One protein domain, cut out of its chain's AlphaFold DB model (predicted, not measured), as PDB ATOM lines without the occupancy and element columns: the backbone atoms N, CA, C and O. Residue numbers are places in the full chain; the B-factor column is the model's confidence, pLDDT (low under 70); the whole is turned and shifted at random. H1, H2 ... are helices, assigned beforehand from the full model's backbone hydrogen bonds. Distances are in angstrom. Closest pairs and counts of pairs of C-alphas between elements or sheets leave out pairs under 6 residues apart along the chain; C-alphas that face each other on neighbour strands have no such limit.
ATOM      1  N   ASN A 464     -29.595-134.591 462.063       41.38
ATOM      2  CA  ASN A 464     -28.985-134.228 463.334       41.38
ATOM      3  C   ASN A 464     -27.669-133.483 463.132       41.38
ATOM      4  O   ASN A 464     -27.362-132.631 463.947       41.38
ATOM      5  N   GLY A 465     -26.935-133.746 462.055       44.09
ATOM      6  CA  GLY A 465     -25.701-133.069 461.690       44.09
ATOM      7  C   GLY A 465     -25.868-131.724 460.999       44.09
ATOM      8  O   GLY A 465     -25.198-130.772 461.362       44.09
ATOM      9  N   ILE A 466     -26.837-131.558 460.103       45.19
ATOM     10  CA  ILE A 466     -27.214-130.220 459.625       45.19
ATOM     11  C   ILE A 466     -27.855-129.413 460.750       45.19
ATOM     12  O   ILE A 466     -27.592-128.224 460.866       45.19
ATOM     13  N   VAL A 467     -28.662-130.035 461.612       45.03
ATOM     14  CA  VAL A 467     -29.181-129.390 462.822       45.03
ATOM     15  C   VAL A 467     -28.033-129.079 463.776       45.03
ATOM     16  O   VAL A 467     -28.021-127.995 464.335       45.03
ATOM     17  N   TYR A 468     -27.030-129.942 463.927       51.12
ATOM     18  CA  TYR A 468     -25.857-129.682 464.759       51.12
ATOM     19  C   TYR A 468     -24.997-128.567 464.162       51.12
ATOM     20  O   TYR A 468     -24.716-127.621 464.875       51.12
ATOM     21  N   LEU A 469     -24.643-128.577 462.880       50.31
ATOM     22  CA  LEU A 469     -23.946-127.475 462.215       50.31
ATOM     23  C   LEU A 469     -24.762-126.183 462.220       50.31
ATOM     24  O   LEU A 469     -24.218-125.131 462.509       50.31
ATOM     25  N   ALA A 470     -26.068-126.217 461.968       50.59
ATOM     26  CA  ALA A 470     -26.911-125.024 462.049       50.59
ATOM     27  C   ALA A 470     -27.015-124.500 463.491       50.59
ATOM     28  O   ALA A 470     -26.980-123.289 463.711       50.59
ATOM     29  N   ASN A 471     -27.083-125.397 464.479       49.69
ATOM     30  CA  ASN A 471     -27.115-125.041 465.895       49.69
ATOM     31  C   ASN A 471     -25.740-124.590 466.413       49.69
ATOM     32  O   ASN A 471     -25.696-123.721 467.276       49.69
ATOM     33  N   ASN A 472     -24.630-125.130 465.895       55.66
ATOM     34  CA  ASN A 472     -23.273-124.932 466.424       55.66
ATOM     35  C   ASN A 472     -22.393-124.003 465.579       55.66
ATOM     36  O   ASN A 472     -21.520-123.353 466.136       55.66
ATOM     37  N   ALA A 473     -22.633-123.827 464.279       58.38
ATOM     38  CA  ALA A 473     -22.028-122.737 463.508       58.38
ATOM     39  C   ALA A 473     -22.542-121.392 464.024       58.38
ATOM     40  O   ALA A 473     -21.780-120.434 464.146       58.38
ATOM     41  N   GLN A 474     -23.820-121.338 464.419       61.34
ATOM     42  CA  GLN A 474     -24.349-120.197 465.153       61.34
ATOM     43  C   GLN A 474     -23.652-120.043 466.509       61.34
ATOM     44  O   GLN A 474     -23.381-118.907 466.884       61.34
ATOM     45  N   THR A 475     -23.300-121.137 467.197       66.62
ATOM     46  CA  THR A 475     -22.480-121.108 468.421       66.62
ATOM     47  C   THR A 475     -21.075-120.582 468.156       66.62
ATOM     48  O   THR A 475     -20.670-119.668 468.851       66.62
ATOM     49  N   LEU A 476     -20.352-121.036 467.127       63.34
ATOM     50  CA  LEU A 476     -19.013-120.528 466.803       63.34
ATOM     51  C   LEU A 476     -19.057-119.046 466.415       63.34
ATOM     52  O   LEU A 476     -18.282-118.243 466.928       63.34
ATOM     53  N   VAL A 477     -20.003-118.653 465.558       71.62
ATOM     54  CA  VAL A 477     -20.220-117.247 465.188       71.62
ATOM     55  C   VAL A 477     -20.627-116.419 466.409       71.62
ATOM     56  O   VAL A 477     -20.160-115.292 466.567       71.62
ATOM     57  N   SER A 478     -21.459-116.968 467.297       70.75
ATOM     58  CA  SER A 478     -21.851-116.323 468.551       70.75
ATOM     59  C   SER A 478     -20.668-116.204 469.509       70.75
ATOM     60  O   SER A 478     -20.489-115.140 470.089       70.75
ATOM     61  N   ASN A 479     -19.827-117.230 469.631       70.88
ATOM     62  CA  ASN A 479     -18.630-117.249 470.467       70.88
ATOM     63  C   ASN A 479     -17.631-116.216 469.955       70.88
ATOM     64  O   ASN A 479     -17.226-115.349 470.714       70.88
ATOM     65  N   VAL A 480     -17.324-116.207 468.654       70.94
ATOM     66  CA  VAL A 480     -16.447-115.200 468.035       70.94
ATOM     67  C   VAL A 480     -17.021-113.789 468.194       70.94
ATOM     68  O   VAL A 480     -16.292-112.865 468.546       70.94
ATOM     69  N   SER A 481     -18.329-113.599 467.991       79.12
ATOM     70  CA  SER A 481     -18.980-112.298 468.200       79.12
ATOM     71  C   SER A 481     -18.965-111.863 469.669       79.12
ATOM     72  O   SER A 481     -18.843-110.670 469.955       79.12
ATOM     73  N   THR A 482     -19.107-112.809 470.598       77.81
ATOM     74  CA  THR A 482     -19.062-112.558 472.042       77.81
ATOM     75  C   THR A 482     -17.644-112.199 472.449       77.81
ATOM     76  O   THR A 482     -17.456-111.130 473.011       77.81
ATOM     77  N   ILE A 483     -16.643-112.989 472.048       72.50
ATOM     78  CA  ILE A 483     -15.217-112.701 472.247       72.50
ATOM     79  C   ILE A 483     -14.881-111.311 471.711       72.50
ATOM     80  O   ILE A 483     -14.281-110.518 472.428       72.50
ATOM     81  N   LEU A 484     -15.310-110.967 470.494       83.69
ATOM     82  CA  LEU A 484     -15.061-109.642 469.925       83.69
ATOM     83  C   LEU A 484     -15.666-108.526 470.792       83.69
ATOM     84  O   LEU A 484     -15.006-107.530 471.073       83.69
ATOM     85  N   THR A 485     -16.896-108.720 471.273       81.44
ATOM     86  CA  THR A 485     -17.578-107.764 472.161       81.44
ATOM     87  C   THR A 485     -16.879-107.648 473.521       81.44
ATOM     88  O   THR A 485     -16.749-106.547 474.068       81.44
ATOM     89  N   THR A 486     -16.402-108.764 474.068       72.62
ATOM     90  CA  THR A 486     -15.654-108.830 475.328       72.62
ATOM     91  C   THR A 486     -14.293-108.149 475.186       72.62
ATOM     92  O   THR A 486     -13.932-107.326 476.024       72.62
ATOM     93  N   VAL A 487     -13.580-108.375 474.079       74.62
ATOM     94  CA  VAL A 487     -12.312-107.704 473.750       74.62
ATOM     95  C   VAL A 487     -12.506-106.197 473.562       74.62
ATOM     96  O   VAL A 487     -11.720-105.410 474.088       74.62
ATOM     97  N   ASP A 488     -13.569-105.757 472.885       84.06
ATOM     98  CA  ASP A 488     -13.893-104.327 472.757       84.06
ATOM     99  C   ASP A 488     -14.203-103.686 474.119       84.06
ATOM    100  O   ASP A 488     -13.804-102.548 474.406       84.06
ATOM    101  N   THR A 489     -14.881-104.434 474.991       79.50
ATOM    102  CA  THR A 489     -15.165-104.024 476.369       79.50
ATOM    103  C   THR A 489     -13.877-103.903 477.179       79.50
ATOM    104  O   THR A 489     -13.662-102.875 477.826       79.50
ATOM    105  N   LEU A 490     -12.986-104.893 477.088       74.06
ATOM    106  CA  LEU A 490     -11.667-104.886 477.716       74.06
ATOM    107  C   LEU A 490     -10.850-103.674 477.256       74.06
ATOM    108  O   LEU A 490     -10.351-102.912 478.082       74.06
ATOM    109  N   ASN A 491     -10.790-103.433 475.945       79.94
ATOM    110  CA  ASN A 491     -10.072-102.302 475.366       79.94
ATOM    111  C   ASN A 491     -10.631-100.954 475.859       79.94
ATOM    112  O   ASN A 491      -9.880-100.024 476.142       79.94
ATOM    113  N   THR A 492     -11.951-100.858 476.040       83.25
ATOM    114  CA  THR A 492     -12.608 -99.664 476.594       83.25
ATOM    115  C   THR A 492     -12.299 -99.463 478.084       83.25
ATOM    116  O   THR A 492     -12.056 -98.330 478.505       83.25
ATOM    117  N   LYS A 493     -12.299-100.537 478.890       79.00
ATOM    118  CA  LYS A 493     -11.982-100.487 480.331       79.00
ATOM    119  C   LYS A 493     -10.511-100.140 480.573       79.00
ATOM    120  O   LYS A 493     -10.213 -99.274 481.396       79.00
ATOM    121  N   VAL A 494      -9.599-100.766 479.826       81.06
ATOM    122  CA  VAL A 494      -8.158-100.479 479.883       81.06
ATOM    123  C   VAL A 494      -7.889 -99.048 479.417       81.06
ATOM    124  O   VAL A 494      -7.241 -98.275 480.128       81.06
ATOM    125  N   GLY A 495      -8.442 -98.668 478.264       83.19
ATOM    126  CA  GLY A 495      -8.225 -97.368 477.640       83.19
ATOM    127  C   GLY A 495      -6.862 -97.254 476.959       83.19
ATOM    128  O   GLY A 495      -6.225 -98.245 476.604       83.19
ATOM    129  N   THR A 496      -6.392 -96.026 476.764       85.75
ATOM    130  CA  THR A 496      -5.135 -95.745 476.051       85.75
ATOM    131  C   THR A 496      -4.193 -94.874 476.867       85.75
ATOM    132  O   THR A 496      -4.619 -94.083 477.699       85.75
ATOM    133  N   VAL A 497      -2.896 -94.906 476.552       84.94
ATOM    134  CA  VAL A 497      -1.892 -94.016 477.175       84.94
ATOM    135  C   VAL A 497      -2.145 -92.519 476.934       84.94
ATOM    136  O   VAL A 497      -1.547 -91.681 477.603       84.94
ATOM    137  N   SER A 498      -3.001 -92.169 475.967       89.50
ATOM    138  CA  SER A 498      -3.441 -90.790 475.722       89.50
ATOM    139  C   SER A 498      -4.613 -90.349 476.600       89.50
ATOM    140  O   SER A 498      -4.973 -89.168 476.571       89.50
ATOM    141  N   ASP A 499      -5.205 -91.262 477.367       90.25
ATOM    142  CA  ASP A 499      -6.307 -90.954 478.264       90.25
ATOM    143  C   ASP A 499      -5.840 -89.986 479.351       90.25
ATOM    144  O   ASP A 499      -4.741 -90.076 479.901       90.25
ATOM    145  N   THR A 500      -6.681 -89.000 479.641       93.38
ATOM    146  CA  THR A 500      -6.360 -87.957 480.610       93.38
ATOM    147  C   THR A 500      -6.973 -88.287 481.961       93.38
ATOM    148  O   THR A 500      -7.812 -89.174 482.090       93.38
ATOM    149  N   SER A 501      -6.626 -87.499 482.979       89.69
ATOM    150  CA  SER A 501      -7.183 -87.642 484.325       89.69
ATOM    151  C   SER A 501      -8.709 -87.477 484.406       89.69
ATOM    152  O   SER A 501      -9.289 -87.733 485.452       89.69
ATOM    153  N   SER A 502      -9.389 -87.049 483.338       89.75
ATOM    154  CA  SER A 502     -10.857 -87.009 483.281       89.75
ATOM    155  C   SER A 502     -11.498 -88.272 482.703       89.75
ATOM    156  O   SER A 502     -12.720 -88.398 482.760       89.75
ATOM    157  N   THR A 503     -10.714 -89.176 482.116       92.19
ATOM    158  CA  THR A 503     -11.214 -90.426 481.538       92.19
ATOM    159  C   THR A 503     -11.385 -91.472 482.639       92.19
ATOM    160  O   THR A 503     -10.572 -91.553 483.556       92.19
ATOM    161  N   SER A 504     -12.454 -92.268 482.568       88.50
ATOM    162  CA  SER A 504     -12.787 -93.288 483.572       88.50
ATOM    163  C   SER A 504     -12.089 -94.636 483.366       88.50
ATOM    164  O   SER A 504     -12.358 -95.551 484.133       88.50
ATOM    165  N   SER A 505     -11.257 -94.772 482.332       89.75
ATOM    166  CA  SER A 505     -10.472 -95.977 482.047       89.75
ATOM    167  C   SER A 505      -9.361 -96.184 483.077       89.75
ATOM    168  O   SER A 505      -8.976 -95.245 483.787       89.75
ATOM    169  N   LEU A 506      -8.773 -97.381 483.093       84.25
ATOM    170  CA  LEU A 506      -7.606 -97.681 483.920       84.25
ATOM    171  C   LEU A 506      -6.460 -96.694 483.641       84.25
ATOM    172  O   LEU A 506      -5.924 -96.097 484.576       84.25
ATOM    173  N   PHE A 507      -6.125 -96.446 482.367       86.00
ATOM    174  CA  PHE A 507      -5.107 -95.449 482.013       86.00
ATOM    175  C   PHE A 507      -5.490 -94.022 482.445       86.00
ATOM    176  O   PHE A 507      -4.624 -93.271 482.902       86.00
ATOM    177  N   GLY A 508      -6.775 -93.655 482.397       88.00
ATOM    178  CA  GLY A 508      -7.267 -92.377 482.917       88.00
ATOM    179  C   GLY A 508      -7.090 -92.231 484.435       88.00
ATOM    180  O   GLY A 508      -6.613 -91.195 484.912       88.00
ATOM    181  N   LYS A 509      -7.379 -93.284 485.213       86.88
ATOM    182  CA  LYS A 509      -7.134 -93.305 486.668       86.88
ATOM    183  C   LYS A 509      -5.642 -93.317 487.008       86.88
ATOM    184  O   LYS A 509      -5.222 -92.605 487.920       86.88
ATOM    185  N   VAL A 510      -4.808 -94.024 486.243       86.88
ATOM    186  CA  VAL A 510      -3.340 -93.948 486.381       86.88
ATOM    187  C   VAL A 510      -2.845 -92.520 486.127       86.88
ATOM    188  O   VAL A 510      -2.013 -92.011 486.883       86.88
ATOM    189  N   ALA A 511      -3.402 -91.816 485.136       86.88
ATOM    190  CA  ALA A 511      -3.091 -90.408 484.899       86.88
ATOM    191  C   ALA A 511      -3.524 -89.499 486.069       86.88
ATOM    192  O   ALA A 511      -2.805 -88.551 486.403       86.88
ATOM    193  N   GLN A 512      -4.653 -89.787 486.735       89.94
ATOM    194  CA  GLN A 512      -5.056 -89.094 487.971       89.94
ATOM    195  C   GLN A 512      -4.038 -89.307 489.099       89.94
ATOM    196  O   GLN A 512      -3.608 -88.330 489.719       89.94
ATOM    197  N   VAL A 513      -3.608 -90.553 489.328       86.88
ATOM    198  CA  VAL A 513      -2.581 -90.890 490.328       86.88
ATOM    199  C   VAL A 513      -1.282 -90.142 490.029       86.88
ATOM    200  O   VAL A 513      -0.739 -89.468 490.907       86.88
ATOM    201  N   TYR A 514      -0.812 -90.179 488.780       86.50
ATOM    202  CA  TYR A 514       0.405 -89.485 488.363       86.50
ATOM    203  C   TYR A 514       0.334 -87.969 488.603       86.50
ATOM    204  O   TYR A 514       1.279 -87.371 489.128       86.50
ATOM    205  N   ALA A 515      -0.793 -87.337 488.259       86.94
ATOM    206  CA  ALA A 515      -1.009 -85.910 488.485       86.94
ATOM    207  C   ALA A 515      -1.013 -85.559 489.984       86.94
ATOM    208  O   ALA A 515      -0.392 -84.573 490.391       86.94
ATOM    209  N   ALA A 516      -1.665 -86.382 490.811       85.25
ATOM    210  CA  ALA A 516      -1.718 -86.194 492.255       85.25
ATOM    211  C   ALA A 516      -0.327 -86.341 492.900       85.25
ATOM    212  O   ALA A 516       0.100 -85.447 493.632       85.25
ATOM    213  N   VAL A 517       0.432 -87.389 492.560       84.31
ATOM    214  CA  VAL A 517       1.811 -87.588 493.047       84.31
ATOM    215  C   VAL A 517       2.728 -86.438 492.614       84.31
ATOM    216  O   VAL A 517       3.472 -85.892 493.432       84.31
ATOM    217  N   SER A 518       2.635 -86.002 491.354       85.06
ATOM    218  CA  SER A 518       3.428 -84.877 490.837       85.06
ATOM    219  C   SER A 518       3.139 -83.567 491.579       85.06
ATOM    220  O   SER A 518       4.049 -82.767 491.802       85.06
ATOM    221  N   SER A 519       1.891 -83.353 492.012       82.75
ATOM    222  CA  SER A 519       1.501 -82.163 492.779       82.75
ATOM    223  C   SER A 519       2.132 -82.107 494.176       82.75
ATOM    224  O   SER A 519       2.423 -81.016 494.663       82.75
ATOM    225  N   ILE A 520       2.425 -83.264 494.785       80.25
ATOM    226  CA  ILE A 520       3.140 -83.355 496.066       80.25
ATOM    227  C   ILE A 520       4.614 -82.979 495.867       80.25
ATOM    228  O   ILE A 520       5.153 -82.163 496.609       80.25
ATOM    229  N   GLY A 521       5.271 -83.548 494.851       71.12
ATOM    230  CA  GLY A 521       6.692 -83.293 494.582       71.12
ATOM    231  C   GLY A 521       6.997 -81.876 494.074       71.12
ATOM    232  O   GLY A 521       8.127 -81.410 494.204       71.12
ATOM    233  N   GLY A 522       6.004 -81.191 493.499       70.00
ATOM    234  CA  GLY A 522       6.149 -79.862 492.903       70.00
ATOM    235  C   GLY A 522       5.907 -78.669 493.835       70.00
ATOM    236  O   GLY A 522       6.155 -77.542 493.404       70.00
ATOM    237  N   ASP A 523       5.428 -78.859 495.074       71.62
ATOM    238  CA  ASP A 523       5.139 -77.742 495.992       71.62
ATOM    239  C   ASP A 523       6.415 -77.270 496.729       71.62
ATOM    240  O   ASP A 523       6.913 -77.966 497.621       71.62
ATOM    241  N   PRO A 524       6.944 -76.062 496.444       71.69
ATOM    242  CA  PRO A 524       8.127 -75.537 497.127       71.69
ATOM    243  C   PRO A 524       7.902 -75.249 498.625       71.69
ATOM    244  O   PRO A 524       8.867 -74.993 499.342       71.69
ATOM    245  N   ASN A 525       6.656 -75.292 499.113       76.38
ATOM    246  CA  ASN A 525       6.283 -75.033 500.507       76.38
ATOM    247  C   ASN A 525       5.857 -76.298 501.271       76.38
ATOM    248  O   ASN A 525       5.243 -76.184 502.339       76.38
ATOM    249  N   LEU A 526       6.192 -77.493 500.770       69.62
ATOM    250  CA  LEU A 526       5.749 -78.780 501.322       69.62
ATOM    251  C   LEU A 526       5.999 -78.919 502.839       69.62
ATOM    252  O   LEU A 526       5.136 -79.394 503.575       69.62
ATOM    253  N   ALA A 527       7.133 -78.406 503.334       66.19
ATOM    254  CA  ALA A 527       7.498 -78.426 504.757       66.19
ATOM    255  C   ALA A 527       6.540 -77.625 505.668       66.19
ATOM    256  O   ALA A 527       6.445 -77.894 506.862       66.19
ATOM    257  N   THR A 528       5.827 -76.647 505.112       71.44
ATOM    258  CA  THR A 528       4.835 -75.815 505.816       71.44
ATOM    259  C   THR A 528       3.389 -76.214 505.527       71.44
ATOM    260  O   THR A 528       2.491 -75.731 506.213       71.44
ATOM    261  N   ASN A 529       3.154 -77.102 504.556       74.56
ATOM    262  CA  ASN A 529       1.825 -77.430 504.031       74.56
ATOM    263  C   ASN A 529       1.475 -78.925 504.168       74.56
ATOM    264  O   ASN A 529       0.736 -79.489 503.365       74.56
ATOM    265  N   VAL A 530       1.999 -79.571 505.217       78.31
ATOM    266  CA  VAL A 530       1.848 -81.013 505.500       78.31
ATOM    267  C   VAL A 530       0.385 -81.468 505.489       78.31
ATOM    268  O   VAL A 530       0.092 -82.559 505.013       78.31
ATOM    269  N   SER A 531      -0.551 -80.632 505.953       81.56
ATOM    270  CA  SER A 531      -1.985 -80.951 505.907       81.56
ATOM    271  C   SER A 531      -2.510 -81.123 504.480       81.56
ATOM    272  O   SER A 531      -3.300 -82.028 504.246       81.56
ATOM    273  N   SER A 532      -2.054 -80.309 503.521       79.62
ATOM    274  CA  SER A 532      -2.437 -80.448 502.112       79.62
ATOM    275  C   SER A 532      -1.847 -81.710 501.487       79.62
ATOM    276  O   SER A 532      -2.559 -82.420 500.784       79.62
ATOM    277  N   ALA A 533      -0.585 -82.030 501.791       79.94
ATOM    278  CA  ALA A 533       0.037 -83.275 501.343       79.94
ATOM    279  C   ALA A 533      -0.695 -84.509 501.898       79.94
ATOM    280  O   ALA A 533      -0.972 -85.439 501.148       79.94
ATOM    281  N   LEU A 534      -1.078 -84.490 503.181       85.06
ATOM    282  CA  LEU A 534      -1.830 -85.578 503.808       85.06
ATOM    283  C   LEU A 534      -3.208 -85.779 503.158       85.06
ATOM    284  O   LEU A 534      -3.598 -86.914 502.914       85.06
ATOM    285  N   THR A 535      -3.912 -84.694 502.813       86.69
ATOM    286  CA  THR A 535      -5.178 -84.777 502.064       86.69
ATOM    287  C   THR A 535      -4.986 -85.386 500.675       86.69
ATOM    288  O   THR A 535      -5.810 -86.188 500.252       86.69
ATOM    289  N   ILE A 536      -3.907 -85.043 499.959       85.62
ATOM    290  CA  ILE A 536      -3.626 -85.647 498.645       85.62
ATOM    291  C   ILE A 536      -3.320 -87.142 498.793       85.62
ATOM    292  O   ILE A 536      -3.813 -87.930 497.994       85.62
ATOM    293  N   VAL A 537      -2.560 -87.539 499.820       86.56
ATOM    294  CA  VAL A 537      -2.270 -88.954 500.107       86.56
ATOM    295  C   VAL A 537      -3.547 -89.731 500.433       86.56
ATOM    296  O   VAL A 537      -3.737 -90.805 499.883       86.56
ATOM    297  N   GLN A 538      -4.458 -89.178 501.236       88.94
ATOM    298  CA  GLN A 538      -5.754 -89.819 501.506       88.94
ATOM    299  C   GLN A 538      -6.614 -89.963 500.249       88.94
ATOM    300  O   GLN A 538      -7.156 -91.030 499.998       88.94
ATOM    301  N   ASN A 539      -6.665 -88.934 499.400       88.38
ATOM    302  CA  ASN A 539      -7.366 -89.038 498.119       88.38
ATOM    303  C   ASN A 539      -6.719 -90.079 497.186       88.38
ATOM    304  O   ASN A 539      -7.413 -90.693 496.382       88.38
ATOM    305  N   LEU A 540      -5.394 -90.258 497.260       89.38
ATOM    306  CA  LEU A 540      -4.674 -91.301 496.528       89.38
ATOM    307  C   LEU A 540      -5.005 -92.696 497.065       89.38
ATOM    308  O   LEU A 540      -5.214 -93.594 496.258       89.38
ATOM    309  N   GLU A 541      -5.075 -92.875 498.386       90.88
ATOM    310  CA  GLU A 541      -5.511 -94.133 499.008       90.88
ATOM    311  C   GLU A 541      -6.937 -94.496 498.568       90.88
ATOM    312  O   GLU A 541      -7.160 -95.616 498.114       90.88
ATOM    313  N   ASP A 542      -7.865 -93.535 498.594       92.00
ATOM    314  CA  ASP A 542      -9.247 -93.733 498.136       92.00
ATOM    315  C   ASP A 542      -9.329 -94.055 496.631       92.00
ATOM    316  O   ASP A 542     -10.160 -94.860 496.213       92.00
ATOM    317  N   LEU A 543      -8.478 -93.434 495.800       92.00
ATOM    318  CA  LEU A 543      -8.456 -93.646 494.347       92.00
ATOM    319  C   LEU A 543      -7.821 -94.986 493.955       92.00
ATOM    320  O   LEU A 543      -8.303 -95.655 493.041       92.00
ATOM    321  N   ILE A 544      -6.720 -95.366 494.606       92.62
ATOM    322  CA  ILE A 544      -6.044 -96.646 494.362       92.62
ATOM    323  C   ILE A 544      -6.931 -97.792 494.852       92.62
ATOM    324  O   ILE A 544      -7.103 -98.774 494.127       92.62
ATOM    325  N   GLY A 545      -7.536 -97.627 496.029       93.56
ATOM    326  CA  GLY A 545      -8.381 -98.633 496.648       93.56
ATOM    327  C   GLY A 545      -7.593 -99.719 497.374       93.56
ATOM    328  O   GLY A 545      -6.414 -99.560 497.703       93.56
ATOM    329  N   THR A 546      -8.254-100.845 497.628       92.81
ATOM    330  CA  THR A 546      -7.664-102.008 498.307       92.81
ATOM    331  C   THR A 546      -7.791-103.279 497.475       92.81
ATOM    332  O   THR A 546      -8.605-103.365 496.564       92.81
ATOM    333  N   THR A 547      -7.023-104.316 497.812       90.00
ATOM    334  CA  THR A 547      -7.122-105.631 497.149       90.00
ATOM    335  C   THR A 547      -8.453-106.343 497.400       90.00
ATOM    336  O   THR A 547      -8.721-107.365 496.782       90.00
ATOM    337  N   SER A 548      -9.274-105.840 498.326       92.62
ATOM    338  CA  SER A 548     -10.620-106.356 498.598       92.62
ATOM    339  C   SER A 548     -11.695-105.687 497.734       92.62
ATOM    340  O   SER A 548     -12.873-106.024 497.860       92.62
ATOM    341  N   ASP A 549     -11.318-104.709 496.909       90.88
ATOM    342  CA  ASP A 549     -12.244-103.954 496.078       90.88
ATOM    343  C   ASP A 549     -12.818-104.844 494.967       90.88
ATOM    344  O   ASP A 549     -12.110-105.537 494.233       90.88
ATOM    345  N   THR A 550     -14.141-104.834 494.835       93.00
ATOM    346  CA  THR A 550     -14.857-105.582 493.792       93.00
ATOM    347  C   THR A 550     -14.778-104.867 492.445       93.00
ATOM    348  O   THR A 550     -14.573-103.657 492.418       93.00
ATOM    349  N   ALA A 551     -15.068-105.570 491.345       87.31
ATOM    350  CA  ALA A 551     -15.155-105.011 489.986       87.31
ATOM    351  C   ALA A 551     -16.055-103.759 489.851       87.31
ATOM    352  O   ALA A 551     -15.889-102.932 488.964       87.31
ATOM    353  N   SER A 552     -17.023-103.587 490.755       90.38
ATOM    354  CA  SER A 552     -17.904-102.414 490.821       90.38
ATOM    355  C   SER A 552     -17.322-101.213 491.581       90.38
ATOM    356  O   SER A 552     -17.948-100.150 491.627       90.38
ATOM    357  N   SER A 553     -16.163-101.371 492.220       92.56
ATOM    358  CA  SER A 553     -15.515-100.322 493.005       92.56
ATOM    359  C   SER A 553     -14.872 -99.311 492.067       92.56
ATOM    360  O   SER A 553     -14.094 -99.669 491.192       92.56
ATOM    361  N   ALA A 554     -15.153 -98.022 492.266       89.88
ATOM    362  CA  ALA A 554     -14.624 -96.945 491.428       89.88
ATOM    363  C   ALA A 554     -13.146 -96.604 491.734       89.88
ATOM    364  O   ALA A 554     -12.764 -95.435 491.728       89.88
ATOM    365  N   THR A 555     -12.318 -97.617 491.980       93.12
ATOM    366  CA  THR A 555     -10.896 -97.523 492.340       93.12
ATOM    367  C   THR A 555     -10.026 -98.128 491.238       93.12
ATOM    368  O   THR A 555     -10.550 -98.701 490.284       93.12
ATOM    369  N   VAL A 556      -8.704 -97.960 491.305       89.62
ATOM    370  CA  VAL A 556      -7.773 -98.613 490.363       89.62
ATOM    371  C   VAL A 556      -7.803-100.132 490.544       89.62
ATOM    372  O   VAL A 556      -7.855-100.863 489.559       89.62
ATOM    373  N   LEU A 557      -7.794-100.612 491.792       90.56
ATOM    374  CA  LEU A 557      -7.830-102.048 492.084       90.56
ATOM    375  C   LEU A 557      -9.192-102.683 491.756       90.56
ATOM    376  O   LEU A 557      -9.222-103.830 491.318       90.56
ATOM    377  N   GLY A 558     -10.294-101.931 491.863       89.19
ATOM    378  CA  GLY A 558     -11.603-102.351 491.354       89.19
ATOM    379  C   GLY A 558     -11.618-102.539 489.834       89.19
ATOM    380  O   GLY A 558     -12.050-103.587 489.363       89.19
ATOM    381  N   ASP A 559     -11.072-101.586 489.069       87.06
ATOM    382  CA  ASP A 559     -10.984-101.706 487.603       87.06
ATOM    383  C   ASP A 559     -10.079-102.862 487.163       87.06
ATOM    384  O   ASP A 559     -10.375-103.531 486.179       87.06
ATOM    385  N   LEU A 560      -8.977-103.111 487.879       86.12
ATOM    386  CA  LEU A 560      -8.103-104.255 487.603       86.12
ATOM    387  C   LEU A 560      -8.821-105.588 487.839       86.12
ATOM    388  O   LEU A 560      -8.661-106.507 487.045       86.12
ATOM    389  N   ASN A 561      -9.639-105.677 488.888       86.25
ATOM    390  CA  ASN A 561     -10.458-106.855 489.169       86.25
ATOM    391  C   ASN A 561     -11.547-107.069 488.094       86.25
ATOM    392  O   ASN A 561     -11.789-108.186 487.652       86.25
ATOM    393  N   ASP A 562     -12.171-105.989 487.624       85.00
ATOM    394  CA  ASP A 562     -13.146-106.001 486.522       85.00
ATOM    395  C   ASP A 562     -12.512-106.423 485.181       85.00
ATOM    396  O   ASP A 562     -13.076-107.213 484.422       85.00
ATOM    397  N   ILE A 563     -11.299-105.933 484.906       82.69
ATOM    398  CA  ILE A 563     -10.480-106.353 483.762       82.69
ATOM    399  C   ILE A 563     -10.132-107.838 483.858       82.69
ATOM    400  O   ILE A 563     -10.292-108.537 482.863       82.69
ATOM    401  N   GLN A 564      -9.707-108.319 485.031       86.25
ATOM    402  CA  GLN A 564      -9.397-109.733 485.238       86.25
ATOM    403  C   GLN A 564     -10.608-110.615 484.925       86.25
ATOM    404  O   GLN A 564     -10.485-111.509 484.104       86.25
ATOM    405  N   GLY A 565     -11.792-110.299 485.461       79.94
ATOM    406  CA  GLY A 565     -13.001-111.072 485.149       79.94
ATOM    407  C   GLY A 565     -13.358-111.063 483.657       79.94
ATOM    408  O   GLY A 565     -13.781-112.073 483.113       79.94
ATOM    409  N   THR A 566     -13.113-109.948 482.962       74.88
ATOM    410  CA  THR A 566     -13.311-109.872 481.503       74.88
ATOM    411  C   THR A 566     -12.311-110.758 480.739       74.88
ATOM    412  O   THR A 566     -12.641-111.267 479.672       74.88
ATOM    413  N   VAL A 567     -11.083-110.918 481.246       77.25
ATOM    414  CA  VAL A 567     -10.077-111.835 480.681       77.25
ATOM    415  C   VAL A 567     -10.470-113.286 480.945       77.25
ATOM    416  O   VAL A 567     -10.445-114.079 480.008       77.25
ATOM    417  N   ASP A 568     -10.919-113.601 482.161       82.25
ATOM    418  CA  ASP A 568     -11.399-114.937 482.532       82.25
ATOM    419  C   ASP A 568     -12.565-115.377 481.616       82.25
ATOM    420  O   ASP A 568     -12.564-116.495 481.104       82.25
ATOM    421  N   ASP A 569     -13.508-114.473 481.308       79.81
ATOM    422  CA  ASP A 569     -14.610-114.733 480.365       79.81
ATOM    423  C   ASP A 569     -14.105-115.079 478.944       79.81
ATOM    424  O   ASP A 569     -14.706-115.891 478.235       79.81
ATOM    425  N   VAL A 570     -13.011-114.450 478.486       75.44
ATOM    426  CA  VAL A 570     -12.396-114.769 477.182       75.44
ATOM    427  C   VAL A 570     -11.737-116.141 477.221       75.44
ATOM    428  O   VAL A 570     -11.879-116.897 476.260       75.44
ATOM    429  N   GLU A 571     -11.030-116.466 478.302       80.38
ATOM    430  CA  GLU A 571     -10.389-117.771 478.481       80.38
ATOM    431  C   GLU A 571     -11.425-118.903 478.490       80.38
ATOM    432  O   GLU A 571     -11.246-119.892 477.781       80.38
ATOM    433  N   GLU A 572     -12.555-118.727 479.182       85.44
ATOM    434  CA  GLU A 572     -13.649-119.708 479.199       85.44
ATOM    435  C   GLU A 572     -14.275-119.911 477.805       85.44
ATOM    436  O   GLU A 572     -14.534-121.043 477.396       85.44
ATOM    437  N   LEU A 573     -14.482-118.835 477.033       80.88
ATOM    438  CA  LEU A 573     -15.021-118.920 475.665       80.88
ATOM    439  C   LEU A 573     -14.044-119.575 474.677       80.88
ATOM    440  O   LEU A 573     -14.461-120.302 473.768       80.88
ATOM    441  N   MET A 574     -12.750-119.287 474.823       77.69
ATOM    442  CA  MET A 574     -11.686-119.855 473.995       77.69
ATOM    443  C   MET A 574     -11.507-121.350 474.267       77.69
ATOM    444  O   MET A 574     -11.412-122.127 473.313       77.69
ATOM    445  N   GLY A 575     -11.518-121.741 475.543       82.19
ATOM    446  CA  GLY A 575     -11.211-123.096 475.981       82.19
ATOM    447  C   GLY A 575      -9.718-123.411 475.946       82.19
ATOM    448  O   GLY A 575      -8.875-122.518 475.825       82.19
TER     449      GLY A 575
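What this domain is: This is residues 464 to 575 of the 750 residues of an uncharacterized protein of Omnitrophica WOR_2 bacterium GWA2_47_8 (UniProt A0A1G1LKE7). The model is a long, thin rod of helices in two antiparallel rows: H1 and then H2 follow each other nearly end to end along one row, and H3 and then H4 run back along the other. H4 lies beside H1 and H3 beside H2, while residues 464 to 475 of H1 stick out at one end of the rod and residues 524 to 529 at the other. The printed part has 112 residues with four named helices, in the order H1, H2, H3, H4, and no named strand; its class is all helix. The whole is extended, with a radius of gyration of the C-alphas of 21.0 A and spans of 80 by 29 by 17 A.

How they stand to each other: H1, residues 464 to 494, only just touches H2, residues 506 to 521, with 3 pairs of C-alphas within 8 A. They touch with residues 493 to 494 of H1 and residues 506 to 507 of H2 alone; the closest C-alphas, those of Val 494 and Leu 506, are 4.9 A apart. H1 and H2 run the same way at a shallow tilt of 14 degrees. H2 and H3, residues 530 to 544, form a helical hairpin: they touch, opposite ways at a shallow tilt of 14 degrees, with the C-alphas of Ile 520 and Ala 533 closest at 6.1 A. H3 and H4, residues 556 to 574, only just touch, with 3 pairs of C-alphas within 8 A, and run the same way at a shallow tilt of 15 degrees; their closest C-alphas are those of Ile 544 and Val 556, 4.8 A apart. H4 touches H1, opposite ways at a shallow tilt of 19 degrees, with the C-alphas of Ile 483 and Val 570 closest at 6.0 A. H4 also touches H2, with residues 556 to 560 alone; the closest C-alphas are those of Leu 506 and Asp 559, 6.4 A apart. H1 and H3 are apart. Every O i to N i+4 pair is within hydrogen-bond range in H2, H3 and H4, and 25 of 27 are in H1.

Where its parts are: H1 begins at C-alpha 464, (-28.985, -134.228, 463.334), and measures 43.0 A from first to last C-alpha. H2 measures 22.9 A and ends at C-alpha 521, (6.692, -83.293, 494.582). H3 measures 20.8 A. H4 measures 27.1 A and ends at C-alpha 574, (-11.686, -119.855, 473.995).

The domain as a whole: The two C-alphas farthest apart, of Asn 464 and Thr 528, are 79.8 A apart. The printed part has no cut. The links from H1 to H2 and from H3 to H4 are long, and that from H2 to H3 is short. The mean pLDDT of the printed part is 79.8; residues 464 to 476 and 526 to 527 are under 70.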